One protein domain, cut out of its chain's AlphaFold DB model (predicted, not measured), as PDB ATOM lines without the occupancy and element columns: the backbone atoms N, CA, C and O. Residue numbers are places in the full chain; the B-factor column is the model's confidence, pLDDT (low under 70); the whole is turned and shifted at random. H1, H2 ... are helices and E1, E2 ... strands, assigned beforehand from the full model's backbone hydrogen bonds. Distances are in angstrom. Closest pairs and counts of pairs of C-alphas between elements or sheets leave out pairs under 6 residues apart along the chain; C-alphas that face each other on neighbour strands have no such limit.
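This is residues 319 to 391 of the 397 residues of an uncharacterized protein of Sanguibacteroides justesenii (UniProt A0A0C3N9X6). Two small sheets are partly face to face as a loose sandwich, their strands crossed: the antiparallel meander E1 E2 E3 makes one layer, and the mixed sheet E5 E4 E7 E6 makes the other. The short helix H1 lies at one end, far from the meander, in the loop of chain between E6 and E7. The printed part has 73 residues with seven named strands and one named helix, in the order E1 E2 E3 E4 E5 E6 H1 E7, and its class is mostly strand. It is compact, with a radius of gyration of the C-alphas of 11.3 A, and it spans 28 by 24 by 23 A.

E1, residues 319 to 323, and E2, residues 326 to 331, form an antiparallel hairpin, with N 328 and O 321 2.8 A apart. E2 and E3, residues 334 to 339, form the next hairpin, with N 327 and O 338 2.8 A apart. These three strands are a meander, each the antiparallel neighbour of the one before. E4, residues 348 to 350, and E5, residues 353 to 355, form another hairpin, with N 355 and O 348 2.8 A apart. E4 is parallel to E7, residues 386 to 390, at 21 degrees, with N 349 and O 386 2.8 A apart. E7 is antiparallel to E6, residues 365 to 370, with N 387 and O 369 2.8 A apart. The edge strands of this sheet are E5 and E6. The two sheets form a sandwich, two sheets face to face, with strands at 76 degrees; the closest C-alphas of E2 and E6, those of His 331 and Arg 369, are 5.9 A apart. E1 and E7 are apart. H1, residues 373 to 378, is only just not on the sheet E5 E4 E7 E6, with 4 pairs of C-alphas within 10 A; its O i to N i+4 pairs are each within hydrogen-bond range.

E1 begins at C-alpha 319 (-25.206, 28.964, -37.412). E2 is 16.2 A long from first to last C-alpha, E3 16.7 A and E6 14.1 A. H1, 8.8 A long, begins at C-alpha 373 (-17.950, 10.644, -45.693). E7, 13.2 A long, ends at C-alpha 390 (-31.157, 20.708, -31.633).

The C-alphas of Asp 324 and Ile 378 are the two farthest apart, 30.8 A. The printed part has no cut, and no link is long. Mean pLDDT of the printed part is 82.0; residues 351 to 355, 378 to 382 and 391 are under 70.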
ATOM      1  N   PHE A 319     -24.236  28.484 -36.437       93.88
ATOM      2  CA  PHE A 319     -25.206  28.964 -37.412       93.88
ATOM      3  C   PHE A 319     -24.972  30.455 -37.703       93.88
ATOM      4  O   PHE A 319     -24.743  31.238 -36.780       93.88
ATOM      5  N   ILE A 320     -24.998  30.842 -38.980       93.81
ATOM      6  CA  ILE A 320     -24.816  32.236 -39.408       93.81
ATOM      7  C   ILE A 320     -26.141  32.797 -39.918       93.81
ATOM      8  O   ILE A 320     -26.574  33.852 -39.461       93.81
ATOM      9  N   SER A 321     -26.775  32.114 -40.873       92.81
ATOM     10  CA  SER A 321     -28.029  32.568 -41.480       92.81
ATOM     11  C   SER A 321     -28.689  31.463 -42.298       92.81
ATOM     12  O   SER A 321     -27.994  30.626 -42.875       92.81
ATOM     13  N   TYR A 322     -30.008  31.545 -42.449       89.88
ATOM     14  CA  TYR A 322     -30.766  30.823 -43.462       89.88
ATOM     15  C   TYR A 322     -31.762  31.793 -44.094       89.88
ATOM     16  O   TYR A 322     -32.623  32.327 -43.401       89.88
ATOM     17  N   ALA A 323     -31.576  32.091 -45.378       87.25
ATOM     18  CA  ALA A 323     -32.428  32.999 -46.139       87.25
ATOM     19  C   ALA A 323     -32.402  32.598 -47.616       87.25
ATOM     20  O   ALA A 323     -31.345  32.215 -48.119       87.25
ATOM     21  N   ASP A 324     -33.552  32.676 -48.288       86.44
ATOM     22  CA  ASP A 324     -33.709  32.335 -49.711       86.44
ATOM     23  C   ASP A 324     -33.135  30.949 -50.068       86.44
ATOM     24  O   ASP A 324     -32.414  30.785 -51.056       86.44
ATOM     25  N   GLY A 325     -33.358  29.963 -49.190       84.06
ATOM     26  CA  GLY A 325     -32.840  28.603 -49.356       84.06
ATOM     27  C   GLY A 325     -31.347  28.435 -49.082       84.06
ATOM     28  O   GLY A 325     -30.822  27.323 -49.163       84.06
ATOM     29  N   ILE A 326     -30.627  29.512 -48.759       92.19
ATOM     30  CA  ILE A 326     -29.180  29.498 -48.549       92.19
ATOM     31  C   ILE A 326     -28.874  29.354 -47.061       92.19
ATOM     32  O   ILE A 326     -29.001  30.306 -46.290       92.19
ATOM     33  N   LEU A 327     -28.404  28.171 -46.668       93.81
ATOM     34  CA  LEU A 327     -27.872  27.899 -45.337       93.81
ATOM     35  C   LEU A 327     -26.396  28.290 -45.270       93.81
ATOM     36  O   LEU A 327     -25.585  27.829 -46.076       93.81
ATOM     37  N   LYS A 328     -26.048  29.100 -44.268       95.69
ATOM     38  CA  LYS A 328     -24.669  29.454 -43.931       95.69
ATOM     39  C   LYS A 328     -24.360  29.106 -42.487       95.69
ATOM     40  O   LYS A 328     -25.112  29.464 -41.574       95.69
ATOM     41  N   PHE A 329     -23.217  28.475 -42.276       96.25
ATOM     42  CA  PHE A 329     -22.696  28.194 -40.945       96.25
ATOM     43  C   PHE A 329     -21.172  28.133 -40.964       96.25
ATOM     44  O   PHE A 329     -20.561  27.927 -42.008       96.25
ATOM     45  N   ASN A 330     -20.562  28.311 -39.800       95.56
ATOM     46  CA  ASN A 330     -19.135  28.110 -39.597       95.56
ATOM     47  C   ASN A 330     -18.909  26.804 -38.835       95.56
ATOM     48  O   ASN A 330     -19.627  26.525 -37.877       95.56
ATOM     49  N   HIS A 331     -17.896  26.035 -39.209       94.12
ATOM     50  CA  HIS A 331     -17.423  24.894 -38.434       94.12
ATOM     51  C   HIS A 331     -15.899  24.817 -38.533       94.12
ATOM     52  O   HIS A 331     -15.362  24.894 -39.632       94.12
ATOM     53  N   GLU A 332     -15.204  24.671 -37.398       90.06
ATOM     54  CA  GLU A 332     -13.731  24.578 -37.336       90.06
ATOM     55  C   GLU A 332     -13.014  25.666 -38.166       90.06
ATOM     56  O   GLU A 332     -12.076  25.399 -38.910       90.06
ATOM     57  N   HIS A 333     -13.460  26.923 -38.030       89.75
ATOM     58  CA  HIS A 333     -12.912  28.095 -38.735       89.75
ATOM     59  C   HIS A 333     -13.122  28.116 -40.256       89.75
ATOM     60  O   HIS A 333     -12.597  29.003 -40.926       89.75
ATOM     61  N   GLN A 334     -13.940  27.214 -40.794       93.94
ATOM     62  CA  GLN A 334     -14.342  27.204 -42.194       93.94
ATOM     63  C   GLN A 334     -15.817  27.593 -42.336       93.94
ATOM     64  O   GLN A 334     -16.675  27.093 -41.608       93.94
ATOM     65  N   ASP A 335     -16.104  28.486 -43.281       94.75
ATOM     66  CA  ASP A 335     -17.470  28.871 -43.627       94.75
ATOM     67  C   ASP A 335     -18.035  27.932 -44.695       94.75
ATOM     68  O   ASP A 335     -17.421  27.685 -45.734       94.75
ATOM     69  N   TYR A 336     -19.238  27.439 -44.435       96.31
ATOM     70  CA  TYR A 336     -19.998  26.563 -45.310       96.31
ATOM     71  C   TYR A 336     -21.220  27.311 -45.827       96.31
ATOM     72  O   TYR A 336     -21.881  28.044 -45.089       96.31
ATOM     73  N   THR A 337     -21.515  27.144 -47.114       95.38
ATOM     74  CA  THR A 337     -22.689  27.730 -47.766       95.38
ATOM     75  C   THR A 337     -23.335  26.682 -48.654       95.38
ATOM     76  O   THR A 337     -22.710  26.207 -49.600       95.38
ATOM     77  N   PHE A 338     -24.594  26.361 -48.374       91.06
ATOM     78  CA  PHE A 338     -25.381  25.415 -49.155       91.06
ATOM     79  C   PHE A 338     -26.661  26.086 -49.629       91.06
ATOM     80  O   PHE A 338     -27.384  26.673 -48.829       91.06
ATOM     81  N   ASN A 339     -26.942  26.004 -50.928       90.25
ATOM     82  CA  ASN A 339     -28.239  26.394 -51.463       90.25
ATOM     83  C   ASN A 339     -29.127  25.150 -51.490       90.25
ATOM     84  O   ASN A 339     -29.018  24.339 -52.404       90.25
ATOM     85  N   ILE A 340     -29.938  24.988 -50.452       85.00
ATOM     86  CA  ILE A 340     -30.763  23.801 -50.241       85.00
ATOM     87  C   ILE A 340     -31.891  23.743 -51.280       85.00
ATOM     88  O   ILE A 340     -32.161  22.677 -51.824       85.00
ATOM     89  N   ASP A 341     -32.468  24.892 -51.637       79.19
ATOM     90  CA  ASP A 341     -33.597  24.985 -52.575       79.19
ATOM     91  C   ASP A 341     -33.216  24.635 -54.020       79.19
ATOM     92  O   ASP A 341     -34.070  24.264 -54.823       79.19
ATOM     93  N   LYS A 342     -31.930  24.752 -54.376       81.00
ATOM     94  CA  LYS A 342     -31.408  24.377 -55.701       81.00
ATOM     95  C   LYS A 342     -30.995  22.910 -55.806       81.00
ATOM     96  O   LYS A 342     -30.509  22.511 -56.863       81.00
ATOM     97  N   LEU A 343     -31.112  22.135 -54.729       75.62
ATOM     98  CA  LEU A 343     -30.663  20.748 -54.695       75.62
ATOM     99  C   LEU A 343     -31.847  19.789 -54.806       75.62
ATOM    100  O   LEU A 343     -32.812  19.835 -54.041       75.62
ATOM    101  N   ASP A 344     -31.725  18.869 -55.761       73.19
ATOM    102  CA  ASP A 344     -32.735  17.852 -56.041       73.19
ATOM    103  C   ASP A 344     -32.772  16.738 -55.000       73.19
ATOM    104  O   ASP A 344     -33.722  15.966 -55.018       73.19
ATOM    105  N   GLU A 345     -31.824  16.676 -54.066       75.00
ATOM    106  CA  GLU A 345     -31.757  15.683 -52.990       75.00
ATOM    107  C   GLU A 345     -31.705  16.361 -51.612       75.00
ATOM    108  O   GLU A 345     -31.125  17.442 -51.482       75.00
ATOM    109  N   PRO A 346     -32.287  15.758 -50.557       75.44
ATOM    110  CA  PRO A 346     -32.154  16.282 -49.207       75.44
ATOM    111  C   PRO A 346     -30.706  16.190 -48.732       75.44
ATOM    112  O   PRO A 346     -30.064  15.143 -48.841       75.44
ATOM    113  N   ILE A 347     -30.217  17.295 -48.173       83.56
ATOM    114  CA  ILE A 347     -28.825  17.418 -47.732       83.56
ATOM    115  C   ILE A 347     -28.670  17.645 -46.225       83.56
ATOM    116  O   ILE A 347     -27.545  17.637 -45.726       83.56
ATOM    117  N   LEU A 348     -29.767  17.856 -45.491       81.62
ATOM    118  CA  LEU A 348     -29.737  18.141 -44.057       81.62
ATOM    119  C   LEU A 348     -30.135  16.900 -43.263       81.62
ATOM    120  O   LEU A 348     -31.168  16.303 -43.536       81.62
ATOM    121  N   ILE A 349     -29.373  16.553 -42.235       75.94
ATOM    122  CA  ILE A 349     -29.780  15.602 -41.203       75.94
ATOM    123  C   ILE A 349     -30.056  16.393 -39.934       75.94
ATOM    124  O   ILE A 349     -29.127  16.925 -39.337       75.94
ATOM    125  N   ILE A 350     -31.310  16.442 -39.493       76.69
ATOM    126  CA  ILE A 350     -31.702  17.084 -38.232       76.69
ATOM    127  C   ILE A 350     -32.107  15.987 -37.249       76.69
ATOM    128  O   ILE A 350     -33.047  15.242 -37.522       76.69
ATOM    129  N   ASN A 351     -31.386  15.841 -36.130       67.12
ATOM    130  CA  ASN A 351     -31.620  14.781 -35.131       67.12
ATOM    131  C   ASN A 351     -31.839  13.382 -35.767       67.12
ATOM    132  O   ASN A 351     -32.819  12.698 -35.481       67.12
ATOM    133  N   ASN A 352     -30.921  12.969 -36.652       61.91
ATOM    134  CA  ASN A 352     -30.932  11.702 -37.413       61.91
ATOM    135  C   ASN A 352     -32.007  11.552 -38.501       61.91
ATOM    136  O   ASN A 352     -32.169  10.462 -39.052       61.91
ATOM    137  N   ARG A 353     -32.715  12.628 -38.852       61.66
ATOM    138  CA  ARG A 353     -33.711  12.628 -39.930       61.66
ATOM    139  C   ARG A 353     -33.206  13.414 -41.128       61.66
ATOM    140  O   ARG A 353     -32.910  14.598 -40.999       61.66
ATOM    141  N   LEU A 354     -33.148  12.764 -42.285       69.00
ATOM    142  CA  LEU A 354     -32.827  13.412 -43.553       69.00
ATOM    143  C   LEU A 354     -33.995  14.317 -43.997       69.00
ATOM    144  O   LEU A 354     -35.143  13.875 -44.031       69.00
ATOM    145  N   THR A 355     -33.718  15.582 -44.308       67.69
ATOM    146  CA  THR A 355     -34.716  16.605 -44.652       67.69
ATOM    147  C   THR A 355     -34.181  17.620 -45.669       67.69
ATOM    148  O   THR A 355     -32.972  17.779 -45.858       67.69
ATOM    149  N   ARG A 356     -35.114  18.306 -46.340       73.69
ATOM    150  CA  ARG A 356     -34.865  19.442 -47.245       73.69
ATOM    151  C   ARG A 356     -35.142  20.792 -46.594       73.69
ATOM    152  O   ARG A 356     -34.692  21.804 -47.102       73.69
ATOM    153  N   ASN A 357     -35.859  20.806 -45.474       75.62
ATOM    154  CA  ASN A 357     -36.313  22.043 -44.857       75.62
ATOM    155  C   ASN A 357     -35.588  22.253 -43.536       75.62
ATOM    156  O   ASN A 357     -35.521  21.348 -42.698       75.62
ATOM    157  N   LEU A 358     -35.081  23.468 -43.347       75.19
ATOM    158  CA  LEU A 358     -34.563  23.937 -42.071       75.19
ATOM    159  C   LEU A 358     -35.725  24.492 -41.228       75.19
ATOM    160  O   LEU A 358     -35.778  25.681 -40.937       75.19
ATOM    161  N   ASP A 359     -36.687  23.628 -40.894       74.25
ATOM    162  CA  ASP A 359     -37.855  23.970 -40.067       74.25
ATOM    163  C   ASP A 359     -37.517  23.827 -38.576       74.25
ATOM    164  O   ASP A 359     -37.990  22.936 -37.870       74.25
ATOM    165  N   ILE A 360     -36.561  24.644 -38.133       75.62
ATOM    166  CA  ILE A 360     -36.073  24.683 -36.756       75.62
ATOM    167  C   ILE A 360     -35.794  26.124 -36.349       75.62
ATOM    168  O   ILE A 360     -35.312  26.925 -37.150       75.62
ATOM    169  N   ASP A 361     -36.047  26.446 -35.083       78.69
ATOM    170  CA  ASP A 361     -35.593  27.709 -34.510       78.69
ATOM    171  C   ASP A 361     -34.053  27.682 -34.424       78.69
ATOM    172  O   ASP A 361     -33.495  26.795 -33.769       78.69
ATOM    173  N   PRO A 362     -33.330  28.629 -35.057       81.62
ATOM    174  CA  PRO A 362     -31.876  28.688 -34.964       81.62
ATOM    175  C   PRO A 362     -31.345  28.772 -33.527       81.62
ATOM    176  O   PRO A 362     -30.216  28.347 -33.277       81.62
ATOM    177  N   ALA A 363     -32.138  29.294 -32.583       81.94
ATOM    178  CA  ALA A 363     -31.780  29.338 -31.166       81.94
ATOM    179  C   ALA A 363     -31.686  27.942 -30.525       81.94
ATOM    180  O   ALA A 363     -30.984  27.778 -29.527       81.94
ATOM    181  N   ASP A 364     -32.349  26.942 -31.113       82.88
ATOM    182  CA  ASP A 364     -32.358  25.569 -30.615       82.88
ATOM    183  C   ASP A 364     -31.173  24.745 -31.134       82.88
ATOM    184  O   ASP A 364     -30.953  23.637 -30.647       82.88
ATOM    185  N   ILE A 365     -30.393  25.261 -32.093       87.75
ATOM    186  CA  ILE A 365     -29.238  24.565 -32.671       87.75
ATOM    187  C   ILE A 365     -28.121  24.441 -31.629       87.75
ATOM    188  O   ILE A 365     -27.470  25.416 -31.250       87.75
ATOM    189  N   ILE A 366     -27.858  23.204 -31.212       87.19
ATOM    190  CA  ILE A 366     -26.691  22.833 -30.410       87.19
ATOM    191  C   ILE A 366     -25.489  22.620 -31.326       87.19
ATOM    192  O   ILE A 366     -24.412  23.155 -31.066       87.19
ATOM    193  N   GLN A 367     -25.666  21.830 -32.388       90.88
ATOM    194  CA  GLN A 367     -24.605  21.534 -33.344       90.88
ATOM    195  C   GLN A 367     -25.045  21.824 -34.767       90.88
ATOM    196  O   GLN A 367     -26.168  21.504 -35.145       90.88
ATOM    197  N   ILE A 368     -24.126  22.348 -35.570       93.75
ATOM    198  CA  ILE A 368     -24.235  22.399 -37.024       93.75
ATOM    199  C   ILE A 368     -22.859  22.147 -37.639       93.75
ATOM    200  O   ILE A 368     -21.904  22.885 -37.389       93.75
ATOM    201  N   ARG A 369     -22.736  21.075 -38.420       94.38
ATOM    202  CA  ARG A 369     -21.452  20.615 -38.963       94.38
ATOM    203  C   ARG A 369     -21.618  19.947 -40.324       94.38
ATOM    204  O   ARG A 369     -22.697  19.416 -40.593       94.38
ATOM    205  N   PRO A 370     -20.583  19.935 -41.184       93.44
ATOM    206  CA  PRO A 370     -20.608  19.066 -42.349       93.44
ATOM    207  C   PRO A 370     -20.704  17.602 -41.899       93.44
ATOM    208  O   PRO A 370     -20.150  17.217 -40.863       93.44
ATOM    209  N   ILE A 371     -21.412  16.785 -42.674       88.12
ATOM    210  CA  ILE A 371     -21.376  15.336 -42.480       88.12
ATOM    211  C   ILE A 371     -20.030  14.791 -42.959       88.12
ATOM    212  O   ILE A 371     -19.467  15.266 -43.947       88.12
ATOM    213  N   THR A 372     -19.513  13.782 -42.270       86.94
ATOM    214  CA  THR A 372     -18.324  13.069 -42.741       86.94
ATOM    215  C   THR A 372     -18.691  12.018 -43.789       86.94
ATOM    216  O   THR A 372     -19.804  11.491 -43.809       86.94
ATOM    217  N   GLU A 373     -17.740  11.668 -44.658       82.06
ATOM    218  CA  GLU A 373     -17.950  10.644 -45.693       82.06
ATOM    219  C   GLU A 373     -18.385   9.298 -45.086       82.06
ATOM    220  O   GLU A 373     -19.259   8.612 -45.619       82.06
ATOM    221  N   ILE A 374     -17.815   8.945 -43.932       78.69
ATOM    222  CA  ILE A 374     -18.148   7.718 -43.209       78.69
ATOM    223  C   ILE A 374     -19.574   7.750 -42.639       78.69
ATOM    224  O   ILE A 374     -20.313   6.778 -42.792       78.69
ATOM    225  N   GLU A 375     -20.012   8.872 -42.058       77.75
ATOM    226  CA  GLU A 375     -21.381   9.031 -41.549       77.75
ATOM    227  C   GLU A 375     -22.421   8.967 -42.667       77.75
ATOM    228  O   GLU A 375     -23.437   8.293 -42.509       77.75
ATOM    229  N   SER A 376     -22.162   9.620 -43.803       72.62
ATOM    230  CA  SER A 376     -23.057   9.586 -44.965       72.62
ATOM    231  C   SER A 376     -23.267   8.156 -45.477       72.62
ATOM    232  O   SER A 376     -24.409   7.741 -45.703       72.62
ATOM    233  N   LYS A 377     -22.183   7.373 -45.574       70.25
ATOM    234  CA  LYS A 377     -22.231   5.964 -45.997       70.25
ATOM    235  C   LYS A 377     -22.966   5.079 -44.994       70.25
ATOM    236  O   LYS A 377     -23.825   4.296 -45.388       70.25
ATOM    237  N   ILE A 378     -22.646   5.194 -43.706       63.50
ATOM    238  CA  ILE A 378     -23.196   4.305 -42.672       63.50
ATOM    239  C   ILE A 378     -24.664   4.603 -42.398       63.50
ATOM    240  O   ILE A 378     -25.449   3.674 -42.257       63.50
ATOM    241  N   LEU A 379     -25.056   5.876 -42.339       60.91
ATOM    242  CA  LEU A 379     -26.447   6.257 -42.080       60.91
ATOM    243  C   LEU A 379     -27.369   6.006 -43.286       60.91
ATOM    244  O   LEU A 379     -28.578   6.176 -43.160       60.91
ATOM    245  N   GLY A 380     -26.820   5.596 -44.437       61.94
ATOM    246  CA  GLY A 380     -27.592   5.328 -45.650       61.94
ATOM    247  C   GLY A 380     -28.108   6.595 -46.335       61.94
ATOM    248  O   GLY A 380     -29.103   6.541 -47.052       61.94
ATOM    249  N   TYR A 381     -27.441   7.734 -46.119       68.69
ATOM    250  CA  TYR A 381     -27.835   9.042 -46.647       68.69
ATOM    251  C   TYR A 381     -26.723   9.622 -47.540       68.69
ATOM    252  O   TYR A 381     -26.021  10.552 -47.131       68.69
ATOM    253  N   PRO A 382     -26.538   9.096 -48.766       67.12
ATOM    254  CA  PRO A 382     -25.431   9.479 -49.649       67.12
ATOM    255  C   PRO A 382     -25.494  10.940 -50.118       67.12
ATOM    256  O   PRO A 382     -24.478  11.506 -50.508       67.12
ATOM    257  N   SER A 383     -26.677  11.558 -50.082       73.62
ATOM    258  CA  SER A 383     -26.887  12.962 -50.444       73.62
ATOM    259  C   SER A 383     -26.695  13.936 -49.284       73.62
ATOM    260  O   SER A 383     -26.647  15.144 -49.515       73.62
ATOM    261  N   ALA A 384     -26.622  13.446 -48.042       78.81
ATOM    262  CA  ALA A 384     -26.469  14.302 -46.875       78.81
ATOM    263  C   ALA A 384     -25.150  15.080 -46.953       78.81
ATOM    264  O   ALA A 384     -24.124  14.543 -47.361       78.81
ATOM    265  N   GLN A 385     -25.181  16.345 -46.541       87.56
ATOM    266  CA  GLN A 385     -24.012  17.231 -46.510       87.56
ATOM    267  C   GLN A 385     -23.865  17.950 -45.166       87.56
ATOM    268  O   GLN A 385     -22.757  18.341 -44.803       87.56
ATOM    269  N   VAL A 386     -24.949  18.099 -44.397       91.56
ATOM    270  CA  VAL A 386     -24.960  18.835 -43.125       91.56
ATOM    271  C   VAL A 386     -25.679  18.022 -42.051       91.56
ATOM    272  O   VAL A 386     -26.780  17.532 -42.288       91.56
ATOM    273  N   ILE A 387     -25.089  17.918 -40.859       87.56
ATOM    274  CA  ILE A 387     -25.747  17.430 -39.640       87.56
ATOM    275  C   ILE A 387     -26.066  18.624 -38.741       87.56
ATOM    276  O   ILE A 387     -25.216  19.486 -38.506       87.56
ATOM    277  N   ILE A 388     -27.287  18.644 -38.213       86.56
ATOM    278  CA  ILE A 388     -27.785  19.621 -37.253       86.56
ATOM    279  C   ILE A 388     -28.385  18.880 -36.058       86.56
ATOM    280  O   ILE A 388     -29.208  17.976 -36.210       86.56
ATOM    281  N   ILE A 389     -27.978  19.282 -34.859       84.56
ATOM    282  CA  ILE A 389     -28.491  18.756 -33.595       84.56
ATOM    283  C   ILE A 389     -29.156  19.900 -32.845       84.56
ATOM    284  O   ILE A 389     -28.544  20.958 -32.694       84.56
ATOM    285  N   VAL A 390     -30.383  19.691 -32.367       79.12
ATOM    286  CA  VAL A 390     -31.157  20.708 -31.633       79.12
ATOM    287  C   VAL A 390     -31.503  20.266 -30.205       79.12
ATOM    288  O   VAL A 390     -31.712  19.076 -29.971       79.12
ATOM    289  N   ASP A 391     -31.571  21.210 -29.254       63.03
ATOM    290  CA  ASP A 391     -31.820  20.936 -27.817       63.03
ATOM    291  C   ASP A 391     -33.302  20.754 -27.474       63.03
ATOM    292  O   ASP A 391     -33.646  20.183 -26.438       63.03
TER     293      ASP A 391